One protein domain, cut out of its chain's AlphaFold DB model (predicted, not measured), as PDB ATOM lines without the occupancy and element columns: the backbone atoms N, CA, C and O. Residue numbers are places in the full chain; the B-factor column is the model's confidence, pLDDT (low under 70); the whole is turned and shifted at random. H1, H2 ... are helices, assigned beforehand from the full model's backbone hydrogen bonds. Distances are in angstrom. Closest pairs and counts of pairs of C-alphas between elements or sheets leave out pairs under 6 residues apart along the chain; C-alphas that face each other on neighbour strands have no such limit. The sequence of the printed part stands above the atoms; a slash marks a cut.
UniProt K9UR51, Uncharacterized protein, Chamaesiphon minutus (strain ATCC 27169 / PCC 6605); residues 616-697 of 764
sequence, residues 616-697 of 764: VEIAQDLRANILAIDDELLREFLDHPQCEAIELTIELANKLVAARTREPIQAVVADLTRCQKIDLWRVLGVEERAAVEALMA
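AT A GLANCE: This is residues 616 to 697 of the 764 residues of an uncharacterized protein of Chamaesiphon minutus (strain ATCC 27169 / PCC 6605) (UniProt K9UR51). Look for one long helix, H3, through the middle of an elongated body; H1 and H5 cross one side of it, H4 folds back beside its last part, H6 crosses that hairpin's closed end, and H2 lies out at the other end. The 82 printed residues include six named helices, H1 to H6 in order, and no named strand: all helix, compact, radius of gyration of the C-alphas 13.1 A, spans 40 by 25 by 15 A.

HOW THE PARTS SIT: Start at the hub, H3, residues 643 to 658. Its residues 646 to 650 alone touch H1, residues 616 to 624, closest at C-alphas 646 and 619, 5.6 A, a steep tilt of 53 degrees. Its residues 649 to 653 alone touch H5, residues 674 to 683, about perpendicular at 73 degrees, closest at C-alphas 649 and 680, 6.0 A. H4, residues 662 to 670, makes a hairpin with it, a shallow tilt of 17 degrees, opposite ways; C-alphas 656 and 665, the closest, are 5.8 A apart. H6, residues 686 to 696, touches H3 at residues 656 to 657 alone, closest at C-alphas 657 and 688, 6.1 A. H2, residues 631 to 638, only just touches H1, with 3 pairs of C-alphas within 8 A, the closest those of 637 and 618, 6.8 A. In H1 to H6 every O i to N i+4 pair is within hydrogen-bond range.

IN THESE COORDINATES: Find C-alpha 643 at (114.711, 97.622, 63.882); H3 runs 22.5 A from there. H6, 15.5 A long, ends at C-alpha 696, (104.672, 109.804, 38.636).

THE WHOLE: C-alphas 631 and 697, the two farthest apart, are 40.3 A apart. The printed part has no cut and no long link. Of its residues, 16 are under pLDDT 70, among them 673 to 676.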
ATOM      1  N   VAL A 616     119.049 101.878  55.890       75.50
ATOM      2  CA  VAL A 616     118.941 101.707  54.433       75.50
ATOM      3  C   VAL A 616     119.641 100.433  53.963       75.50
ATOM      4  O   VAL A 616     119.048  99.672  53.205       75.50
ATOM      5  N   GLU A 617     120.865 100.173  54.423       81.50
ATOM      6  CA  GLU A 617     121.651  99.001  54.012       81.50
ATOM      7  C   GLU A 617     120.993  97.687  54.452       81.50
ATOM      8  O   GLU A 617     120.842  96.767  53.650       81.50
ATOM      9  N   ILE A 618     120.540  97.610  55.709       80.31
ATOM     10  CA  ILE A 618     119.869  96.408  56.222       80.31
ATOM     11  C   ILE A 618     118.512  96.221  55.515       80.31
ATOM     12  O   ILE A 618     118.157  95.100  55.146       80.31
ATOM     13  N   ALA A 619     117.772  97.302  55.236       77.44
ATOM     14  CA  ALA A 619     116.528  97.232  54.465       77.44
ATOM     15  C   ALA A 619     116.739  96.795  53.002       77.44
ATOM     16  O   ALA A 619     115.911  96.056  52.464       77.44
ATOM     17  N   GLN A 620     117.833  97.214  52.355       83.19
ATOM     18  CA  GLN A 620     118.214  96.757  51.014       83.19
ATOM     19  C   GLN A 620     118.501  95.251  51.007       83.19
ATOM     20  O   GLN A 620     117.880  94.519  50.232       83.19
ATOM     21  N   ASP A 621     119.379  94.775  51.894       77.12
ATOM     22  CA  ASP A 621     119.788  93.367  51.931       77.12
ATOM     23  C   ASP A 621     118.626  92.432  52.295       77.12
ATOM     24  O   ASP A 621     118.474  91.373  51.679       77.12
ATOM     25  N   LEU A 622     117.759  92.827  53.236       75.62
ATOM     26  CA  LEU A 622     116.563  92.055  53.595       75.62
ATOM     27  C   LEU A 622     115.555  91.965  52.441       75.62
ATOM     28  O   LEU A 622     114.956  90.907  52.243       75.62
ATOM     29  N   ARG A 623     115.369  93.033  51.648       86.50
ATOM     30  CA  ARG A 623     114.493  92.997  50.460       86.50
ATOM     31  C   ARG A 623     115.100  92.167  49.331       86.50
ATOM     32  O   ARG A 623     114.384  91.378  48.720       86.50
ATOM     33  N   ALA A 624     116.402  92.303  49.081       76.81
ATOM     34  CA  ALA A 624     117.109  91.540  48.053       76.81
ATOM     35  C   ALA A 624     117.102  90.027  48.339       76.81
ATOM     36  O   ALA A 624     116.912  89.224  47.426       76.81
ATOM     37  N   ASN A 625     117.247  89.638  49.610       74.62
ATOM     38  CA  ASN A 625     117.344  88.240  50.038       74.62
ATOM     39  C   ASN A 625     116.038  87.685  50.637       74.62
ATOM     40  O   ASN A 625     116.060  86.641  51.280       74.62
ATOM     41  N   ILE A 626     114.880  88.320  50.411       73.12
ATOM     42  CA  ILE A 626     113.598  87.982  51.070       73.12
ATOM     43  C   ILE A 626     113.116  86.525  50.872       73.12
ATOM     44  O   ILE A 626     112.277  86.036  51.626       73.12
ATOM     45  N   LEU A 627     113.647  85.811  49.872       68.38
ATOM     46  CA  LEU A 627     113.366  84.389  49.615       68.38
ATOM     47  C   LEU A 627     114.296  83.419  50.375       68.38
ATOM     48  O   LEU A 627     113.992  82.229  50.446       68.38
ATOM     49  N   ALA A 628     115.425  83.905  50.899       78.00
ATOM     50  CA  ALA A 628     116.457  83.139  51.598       78.00
ATOM     51  C   ALA A 628     117.334  84.083  52.452       78.00
ATOM     52  O   ALA A 628     118.492  84.338  52.125       78.00
ATOM     53  N   ILE A 629     116.760  84.637  53.525       77.12
ATOM     54  CA  ILE A 629     117.474  85.523  54.459       77.12
ATOM     55  C   ILE A 629     118.458  84.682  55.284       77.12
ATOM     56  O   ILE A 629     118.078  83.637  55.810       77.12
ATOM     57  N   ASP A 630     119.705  85.141  55.396       75.75
ATOM     58  CA  ASP A 630     120.742  84.462  56.181       75.75
ATOM     59  C   ASP A 630     120.588  84.702  57.694       75.75
ATOM     60  O   ASP A 630     120.124  85.753  58.144       75.75
ATOM     61  N   ASP A 631     121.029  83.725  58.481       67.56
ATOM     62  CA  ASP A 631     120.949  83.689  59.941       67.56
ATOM     63  C   ASP A 631     121.769  84.820  60.593       67.56
ATOM     64  O   ASP A 631     121.427  85.280  61.683       67.56
ATOM     65  N   GLU A 632     122.841  85.287  59.942       76.75
ATOM     66  CA  GLU A 632     123.641  86.431  60.400       76.75
ATOM     67  C   GLU A 632     122.929  87.769  60.142       76.75
ATOM     68  O   GLU A 632     122.768  88.556  61.076       76.75
ATOM     69  N   LEU A 633     122.403  87.990  58.931       73.44
ATOM     70  CA  LEU A 633     121.626  89.189  58.579       73.44
ATOM     71  C   LEU A 633     120.338  89.306  59.411       73.44
ATOM     72  O   LEU A 633     119.981  90.394  59.864       73.44
ATOM     73  N   LEU A 634     119.655  88.183  59.663       68.69
ATOM     74  CA  LEU A 634     118.462  88.145  60.507       68.69
ATOM     75  C   LEU A 634     118.777  88.547  61.957       68.69
ATOM     76  O   LEU A 634     117.992  89.262  62.579       68.69
ATOM     77  N   ARG A 635     119.934  88.135  62.493       70.94
ATOM     78  CA  ARG A 635     120.394  88.560  63.826       70.94
ATOM     79  C   ARG A 635     120.863  90.012  63.836       70.94
ATOM     80  O   ARG A 635     120.536  90.714  64.783       70.94
ATOM     81  N   GLU A 636     121.566  90.489  62.804       80.06
ATOM     82  CA  GLU A 636     121.953  91.906  62.696       80.06
ATOM     83  C   GLU A 636     120.722  92.824  62.726       80.06
ATOM     84  O   GLU A 636     120.722  93.821  63.448       80.06
ATOM     85  N   PHE A 637     119.663  92.453  62.002       78.19
ATOM     86  CA  PHE A 637     118.379  93.151  62.007       78.19
ATOM     87  C   PHE A 637     117.678  93.119  63.377       78.19
ATOM     88  O   PHE A 637     117.240  94.166  63.856       78.19
ATOM     89  N   LEU A 638     117.590  91.953  64.028       71.62
ATOM     90  CA  LEU A 638     116.934  91.811  65.339       71.62
ATOM     91  C   LEU A 638     117.707  92.504  66.476       71.62
ATOM     92  O   LEU A 638     117.087  93.046  67.390       71.62
ATOM     93  N   ASP A 639     119.040  92.532  66.401       77.88
ATOM     94  CA  ASP A 639     119.922  93.280  67.309       77.88
ATOM     95  C   ASP A 639     119.934  94.799  67.009       77.88
ATOM     96  O   ASP A 639     120.585  95.561  67.731       77.88
ATOM     97  N   HIS A 640     119.297  95.268  65.926       82.81
ATOM     98  CA  HIS A 640     119.453  96.648  65.466       82.81
ATOM     99  C   HIS A 640     118.705  97.654  66.367       82.81
ATOM    100  O   HIS A 640     117.486  97.543  66.518       82.81
ATOM    101  N   PRO A 641     119.354  98.726  66.877       76.19
ATOM    102  CA  PRO A 641     118.713  99.723  67.750       76.19
ATOM    103  C   PRO A 641     117.627 100.574  67.064       76.19
ATOM    104  O   PRO A 641     117.024 101.435  67.699       76.19
ATOM    105  N   GLN A 642     117.388 100.360  65.767       83.75
ATOM    106  CA  GLN A 642     116.314 100.978  64.982       83.75
ATOM    107  C   GLN A 642     115.568  99.934  64.123       83.75
ATOM    108  O   GLN A 642     115.210 100.224  62.983       83.75
ATOM    109  N   CYS A 643     115.396  98.701  64.610       75.25
ATOM    110  CA  CYS A 643     114.711  97.622  63.882       75.25
ATOM    111  C   CYS A 643     113.310  98.028  63.372       75.25
ATOM    112  O   CYS A 643     113.024  97.838  62.193       75.25
ATOM    113  N   GLU A 644     112.501  98.713  64.188       72.62
ATOM    114  CA  GLU A 644     111.187  99.262  63.792       72.62
ATOM    115  C   GLU A 644     111.268 100.205  62.572       72.62
ATOM    116  O   GLU A 644     110.377 100.224  61.723       72.62
ATOM    117  N   ALA A 645     112.354 100.980  62.449       76.25
ATOM    118  CA  ALA A 645     112.563 101.867  61.305       76.25
ATOM    119  C   ALA A 645     112.931 101.083  60.036       76.25
ATOM    120  O   ALA A 645     112.488 101.453  58.953       76.25
ATOM    121  N   ILE A 646     113.680  99.981  60.168       77.25
ATOM    122  CA  ILE A 646     113.990  99.067  59.057       77.25
ATOM    123  C   ILE A 646     112.703  98.400  58.557       77.25
ATOM    124  O   ILE A 646     112.431  98.442  57.357       77.25
ATOM    125  N   GLU A 647     111.877  97.858  59.458       77.88
ATOM    126  CA  GLU A 647     110.575  97.272  59.105       77.88
ATOM    127  C   GLU A 647     109.685  98.275  58.363       77.88
ATOM    128  O   GLU A 647     109.178  97.973  57.280       77.88
ATOM    129  N   LEU A 648     109.551  99.493  58.899       79.62
ATOM    130  CA  LEU A 648     108.756 100.555  58.288       79.62
ATOM    131  C   LEU A 648     109.287 100.949  56.901       79.62
ATOM    132  O   LEU A 648     108.498 101.105  55.969       79.62
ATOM    133  N   THR A 649     110.606 101.082  56.716       80.94
ATOM    134  CA  THR A 649     111.182 101.404  55.400       80.94
ATOM    135  C   THR A 649     110.965 100.272  54.389       80.94
ATOM    136  O   THR A 649     110.624 100.553  53.239       80.94
ATOM    137  N   ILE A 650     111.070  99.002  54.801       80.31
ATOM    138  CA  ILE A 650     110.750  97.841  53.951       80.31
ATOM    139  C   ILE A 650     109.260  97.831  53.572       80.31
ATOM    140  O   ILE A 650     108.920  97.608  52.407       80.31
ATOM    141  N   GLU A 651     108.365  98.094  54.525       83.62
ATOM    142  CA  GLU A 651     106.919  98.114  54.290       83.62
ATOM    143  C   GLU A 651     106.521  99.240  53.319       83.62
ATOM    144  O   GLU A 651     105.780  99.004  52.361       83.62
ATOM    145  N   LEU A 652     107.064 100.448  53.507       83.12
ATOM    146  CA  LEU A 652     106.866 101.588  52.608       83.12
ATOM    147  C   LEU A 652     107.431 101.313  51.204       83.12
ATOM    148  O   LEU A 652     106.765 101.617  50.213       83.12
ATOM    149  N   ALA A 653     108.608 100.687  51.095       82.12
ATOM    150  CA  ALA A 653     109.204 100.326  49.805       82.12
ATOM    151  C   ALA A 653     108.314  99.330  49.048       82.12
ATOM    152  O   ALA A 653     107.982  99.534  47.880       82.12
ATOM    153  N   ASN A 654     107.826  98.300  49.742       84.62
ATOM    154  CA  ASN A 654     106.911  97.321  49.163       84.62
ATOM    155  C   ASN A 654     105.552  97.944  48.778       84.62
ATOM    156  O   ASN A 654     104.975  97.549  47.764       84.62
ATOM    157  N   LYS A 655     105.061  98.959  49.510       83.88
ATOM    158  CA  LYS A 655     103.865  99.740  49.131       83.88
ATOM    159  C   LYS A 655     104.074 100.548  47.844       83.88
ATOM    160  O   LYS A 655     103.177 100.553  47.002       83.88
ATOM    161  N   LEU A 656     105.243 101.170  47.647       83.88
ATOM    162  CA  LEU A 656     105.579 101.853  46.387       83.88
ATOM    163  C   LEU A 656     105.628 100.872  45.205       83.88
ATOM    164  O   LEU A 656     105.036 101.129  44.162       83.88
ATOM    165  N   VAL A 657     106.251  99.707  45.387       84.12
ATOM    166  CA  VAL A 657     106.377  98.659  44.351       84.12
ATOM    167  C   VAL A 657     105.038  97.984  44.032       84.12
ATOM    168  O   VAL A 657     104.814  97.510  42.914       84.12
ATOM    169  N   ALA A 658     104.107  97.966  44.986       83.25
ATOM    170  CA  ALA A 658     102.734  97.515  44.780       83.25
ATOM    171  C   ALA A 658     101.844  98.551  44.063       83.25
ATOM    172  O   ALA A 658     100.777  98.179  43.564       83.25
ATOM    173  N   ALA A 659     102.252  99.823  43.971       83.44
ATOM    174  CA  ALA A 659     101.448 100.873  43.350       83.44
ATOM    175  C   ALA A 659     101.252 100.651  41.840       83.44
ATOM    176  O   ALA A 659     102.126 100.147  41.135       83.44
ATOM    177  N   ARG A 660     100.074 101.020  41.328       84.81
ATOM    178  CA  ARG A 660      99.701 100.891  39.901       84.81
ATOM    179  C   ARG A 660      99.144 102.187  39.301       84.81
ATOM    180  O   ARG A 660      98.814 102.217  38.121       84.81
ATOM    181  N   THR A 661      99.039 103.229  40.117       81.81
ATOM    182  CA  THR A 661      98.607 104.589  39.776       81.81
ATOM    183  C   THR A 661      99.368 105.577  40.673       81.81
ATOM    184  O   THR A 661     100.165 105.164  41.521       81.81
ATOM    185  N   ARG A 662      99.143 106.879  40.483       76.81
ATOM    186  CA  ARG A 662      99.888 107.958  41.146       76.81
ATOM    187  C   ARG A 662      99.436 108.231  42.586       76.81
ATOM    188  O   ARG A 662     100.254 108.576  43.436       76.81
ATOM    189  N   GLU A 663      98.157 108.035  42.891       80.44
ATOM    190  CA  GLU A 663      97.555 108.375  44.186       80.44
ATOM    191  C   GLU A 663      98.104 107.525  45.352       80.44
ATOM    192  O   GLU A 663      98.409 108.102  46.398       80.44
ATOM    193  N   PRO A 664      98.318 106.195  45.217       80.56
ATOM    194  CA  PRO A 664      98.963 105.394  46.258       80.56
ATOM    195  C   PRO A 664     100.408 105.818  46.538       80.56
ATOM    196  O   PRO A 664     100.822 105.807  47.693       80.56
ATOM    197  N   ILE A 665     101.164 106.227  45.508       80.31
ATOM    198  CA  ILE A 665     102.535 106.736  45.677       80.31
ATOM    199  C   ILE A 665     102.492 108.027  46.492       80.31
ATOM    200  O   ILE A 665     103.151 108.115  47.524       80.31
ATOM    201  N   GLN A 666     101.657 108.987  46.079       79.38
ATOM    202  CA  GLN A 666     101.474 110.260  46.780       79.38
ATOM    203  C   GLN A 666     101.023 110.066  48.236       79.38
ATOM    204  O   GLN A 666     101.554 110.733  49.118       79.38
ATOM    205  N   ALA A 667     100.117 109.121  48.510       80.06
ATOM    206  CA  ALA A 667      99.680 108.794  49.867       80.06
ATOM    207  C   ALA A 667     100.805 108.188  50.731       80.06
ATOM    208  O   ALA A 667     100.958 108.575  51.884       80.06
ATOM    209  N   VAL A 668     101.623 107.282  50.178       79.81
ATOM    210  CA  VAL A 668     102.765 106.668  50.887       79.81
ATOM    211  C   VAL A 668     103.835 107.697  51.262       79.81
ATOM    212  O   VAL A 668     104.489 107.547  52.292       79.81
ATOM    213  N   VAL A 669     104.013 108.747  50.455       79.00
ATOM    214  CA  VAL A 669     105.048 109.768  50.679       79.00
ATOM    215  C   VAL A 669     104.523 111.079  51.281       79.00
ATOM    216  O   VAL A 669     105.322 111.982  51.519       79.00
ATOM    217  N   ALA A 670     103.219 111.217  51.541       75.00
ATOM    218  CA  ALA A 670     102.631 112.457  52.059       75.00
ATOM    219  C   ALA A 670     103.240 112.857  53.415       75.00
ATOM    220  O   ALA A 670     103.793 113.949  53.546       75.00
ATOM    221  N   ASP A 671     103.222 111.931  54.377       76.31
ATOM    222  CA  ASP A 671     103.641 112.164  55.765       76.31
ATOM    223  C   ASP A 671     105.154 111.956  56.005       76.31
ATOM    224  O   ASP A 671     105.635 112.061  57.135       76.31
ATOM    225  N   LEU A 672     105.933 111.663  54.955       74.50
ATOM    226  CA  LEU A 672     107.375 111.410  55.059       74.50
ATOM    227  C   LEU A 672     108.206 112.695  54.940       74.50
ATOM    228  O   LEU A 672     108.040 113.497  54.010       74.50
ATOM    229  N   THR A 673     109.191 112.845  55.830       65.69
ATOM    230  CA  THR A 673     110.212 113.902  55.730       65.69
ATOM    231  C   THR A 673     111.104 113.716  54.496       65.69
ATOM    232  O   THR A 673     111.210 112.621  53.939       65.69
ATOM    233  N   ARG A 674     111.805 114.779  54.069       50.50
ATOM    234  CA  ARG A 674     112.720 114.728  52.910       50.50
ATOM    235  C   ARG A 674     113.797 113.641  53.051       50.50
ATOM    236  O   ARG A 674     114.100 112.987  52.061       50.50
ATOM    237  N   CYS A 675     114.331 113.422  54.255       49.84
ATOM    238  CA  CYS A 675     115.312 112.361  54.502       49.84
ATOM    239  C   CYS A 675     114.681 110.974  54.333       49.84
ATOM    240  O   CYS A 675     115.143 110.206  53.499       49.84
ATOM    241  N   GLN A 676     113.541 110.713  54.987       66.06
ATOM    242  CA  GLN A 676     112.816 109.442  54.840       66.06
ATOM    243  C   GLN A 676     112.427 109.143  53.384       66.06
ATOM    244  O   GLN A 676     112.456 107.986  52.983       66.06
ATOM    245  N   LYS A 677     112.107 110.163  52.572       71.44
ATOM    246  CA  LYS A 677     111.869 110.013  51.123       71.44
ATOM    247  C   LYS A 677     113.123 109.556  50.365       71.44
ATOM    248  O   LYS A 677     113.010 108.708  49.486       71.44
ATOM    249  N   ILE A 678     114.299 110.084  50.708       58.50
ATOM    250  CA  ILE A 678     115.590 109.704  50.105       58.50
ATOM    251  C   ILE A 678     116.002 108.292  50.542       58.50
ATOM    252  O   ILE A 678     116.388 107.482  49.703       58.50
ATOM    253  N   ASP A 679     115.864 107.973  51.827       69.88
ATOM    254  CA  ASP A 679     116.190 106.656  52.386       69.88
ATOM    255  C   ASP A 679     115.278 105.566  51.794       69.88
ATOM    256  O   ASP A 679     115.754 104.535  51.317       69.88
ATOM    257  N   LEU A 680     113.973 105.843  51.700       77.31
ATOM    258  CA  LEU A 680     112.991 105.000  51.015       77.31
ATOM    259  C   LEU A 680     113.322 104.806  49.526       77.31
ATOM    260  O   LEU A 680     113.241 103.686  49.023       77.31
ATOM    261  N   TRP A 681     113.739 105.864  48.821       79.56
ATOM    262  CA  TRP A 681     114.162 105.773  47.417       79.56
ATOM    263  C   TRP A 681     115.398 104.886  47.242       79.56
ATOM    264  O   TRP A 681     115.470 104.080  46.312       79.56
ATOM    265  N   ARG A 682     116.360 104.985  48.169       69.94
ATOM    266  CA  ARG A 682     117.575 104.160  48.177       69.94
ATOM    267  C   ARG A 682     117.271 102.673  48.387       69.94
ATOM    268  O   ARG A 682     117.939 101.849  47.768       69.94
ATOM    269  N   VAL A 683     116.243 102.329  49.164       76.75
ATOM    270  CA  VAL A 683     115.793 100.939  49.401       76.75
ATOM    271  C   VAL A 683     115.081 100.299  48.189       76.75
ATOM    272  O   VAL A 683     114.938  99.075  48.142       76.75
ATOM    273  N   LEU A 684     114.683 101.080  47.176       77.25
ATOM    274  CA  LEU A 684     114.166 100.556  45.904       77.25
ATOM    275  C   LEU A 684     115.292 100.119  44.952       77.25
ATOM    276  O   LEU A 684     116.299 100.816  44.815       77.25
ATOM    277  N   GLY A 685     115.086  99.013  44.233       72.25
ATOM    278  CA  GLY A 685     115.936  98.557  43.127       72.25
ATOM    279  C   GLY A 685     115.744  99.363  41.832       72.25
ATOM    280  O   GLY A 685     114.808 100.149  41.703       72.25
ATOM    281  N   VAL A 686     116.619  99.164  40.839       58.56
ATOM    282  CA  VAL A 686     116.630  99.968  39.594       58.56
ATOM    283  C   VAL A 686     115.315  99.859  38.808       58.56
ATOM    284  O   VAL A 686     114.741 100.877  38.425       58.56
ATOM    285  N   GLU A 687     114.799  98.642  38.611       65.44
ATOM    286  CA  GLU A 687     113.519  98.418  37.915       65.44
ATOM    287  C   GLU A 687     112.318  98.933  38.727       65.44
ATOM    288  O   GLU A 687     111.350  99.438  38.161       65.44
ATOM    289  N   GLU A 688     112.399  98.866  40.061       78.06
ATOM    290  CA  GLU A 688     111.374  99.387  40.969       78.06
ATOM    291  C   GLU A 688     111.275 100.916  40.885       78.06
ATOM    292  O   GLU A 688     110.175 101.453  40.754       78.06
ATOM    293  N   ARG A 689     112.417 101.623  40.890       75.12
ATOM    294  CA  ARG A 689     112.472 103.084  40.704       75.12
ATOM    295  C   ARG A 689     111.887 103.485  39.353       75.12
ATOM    296  O   ARG A 689     110.984 104.313  39.324       75.12
ATOM    297  N   ALA A 690     112.308 102.836  38.265       63.59
ATOM    298  CA  ALA A 690     111.798 103.120  36.921       63.59
ATOM    299  C   ALA A 690     110.272 102.909  36.799       63.59
ATOM    300  O   ALA A 690     109.588 103.674  36.117       63.59
ATOM    301  N   ALA A 691     109.712 101.908  37.490       71.19
ATOM    302  CA  ALA A 691     108.267 101.692  37.546       71.19
ATOM    303  C   ALA A 691     107.529 102.795  38.332       71.19
ATOM    304  O   ALA A 691     106.457 103.233  37.912       71.19
ATOM    305  N   VAL A 692     108.098 103.277  39.443       72.88
ATOM    306  CA  VAL A 692     107.536 104.390  40.232       72.88
ATOM    307  C   VAL A 692     107.647 105.724  39.477       72.88
ATOM    308  O   VAL A 692     106.679 106.482  39.439       72.88
ATOM    309  N   GLU A 693     108.768 105.986  38.800       68.56
ATOM    310  CA  GLU A 693     108.967 107.152  37.923       68.56
ATOM    311  C   GLU A 693     107.926 107.198  36.795       68.56
ATOM    312  O   GLU A 693     107.301 108.236  36.567       68.56
ATOM    313  N   ALA A 694     107.672 106.062  36.135       72.81
ATOM    314  CA  ALA A 694     106.681 105.953  35.064       72.81
ATOM    315  C   ALA A 694     105.234 106.225  35.527       72.81
ATOM    316  O   ALA A 694     104.415 106.672  34.725       72.81
ATOM    317  N   LEU A 695     104.915 105.983  36.805       77.75
ATOM    318  CA  LEU A 695     103.610 106.295  37.405       77.75
ATOM    319  C   LEU A 695     103.500 107.743  37.915       77.75
ATOM    320  O   LEU A 695     102.388 108.249  38.067       77.75
ATOM    321  N   MET A 696     104.626 108.406  38.183       69.88
ATOM    322  CA  MET A 696     104.672 109.804  38.636       69.88
ATOM    323  C   MET A 696     104.750 110.812  37.481       69.88
ATOM    324  O   MET A 696     104.367 111.970  37.662       69.88
ATOM    325  N   ALA A 697     105.197 110.383  36.295       60.50
ATOM    326  CA  ALA A 697     105.262 111.215  35.098       60.50
ATOM    327  C   ALA A 697     103.905 111.893  34.774       60.50
ATOM    328  O   ALA A 697     102.851 111.257  34.872       60.50
TER     329      ALA A 697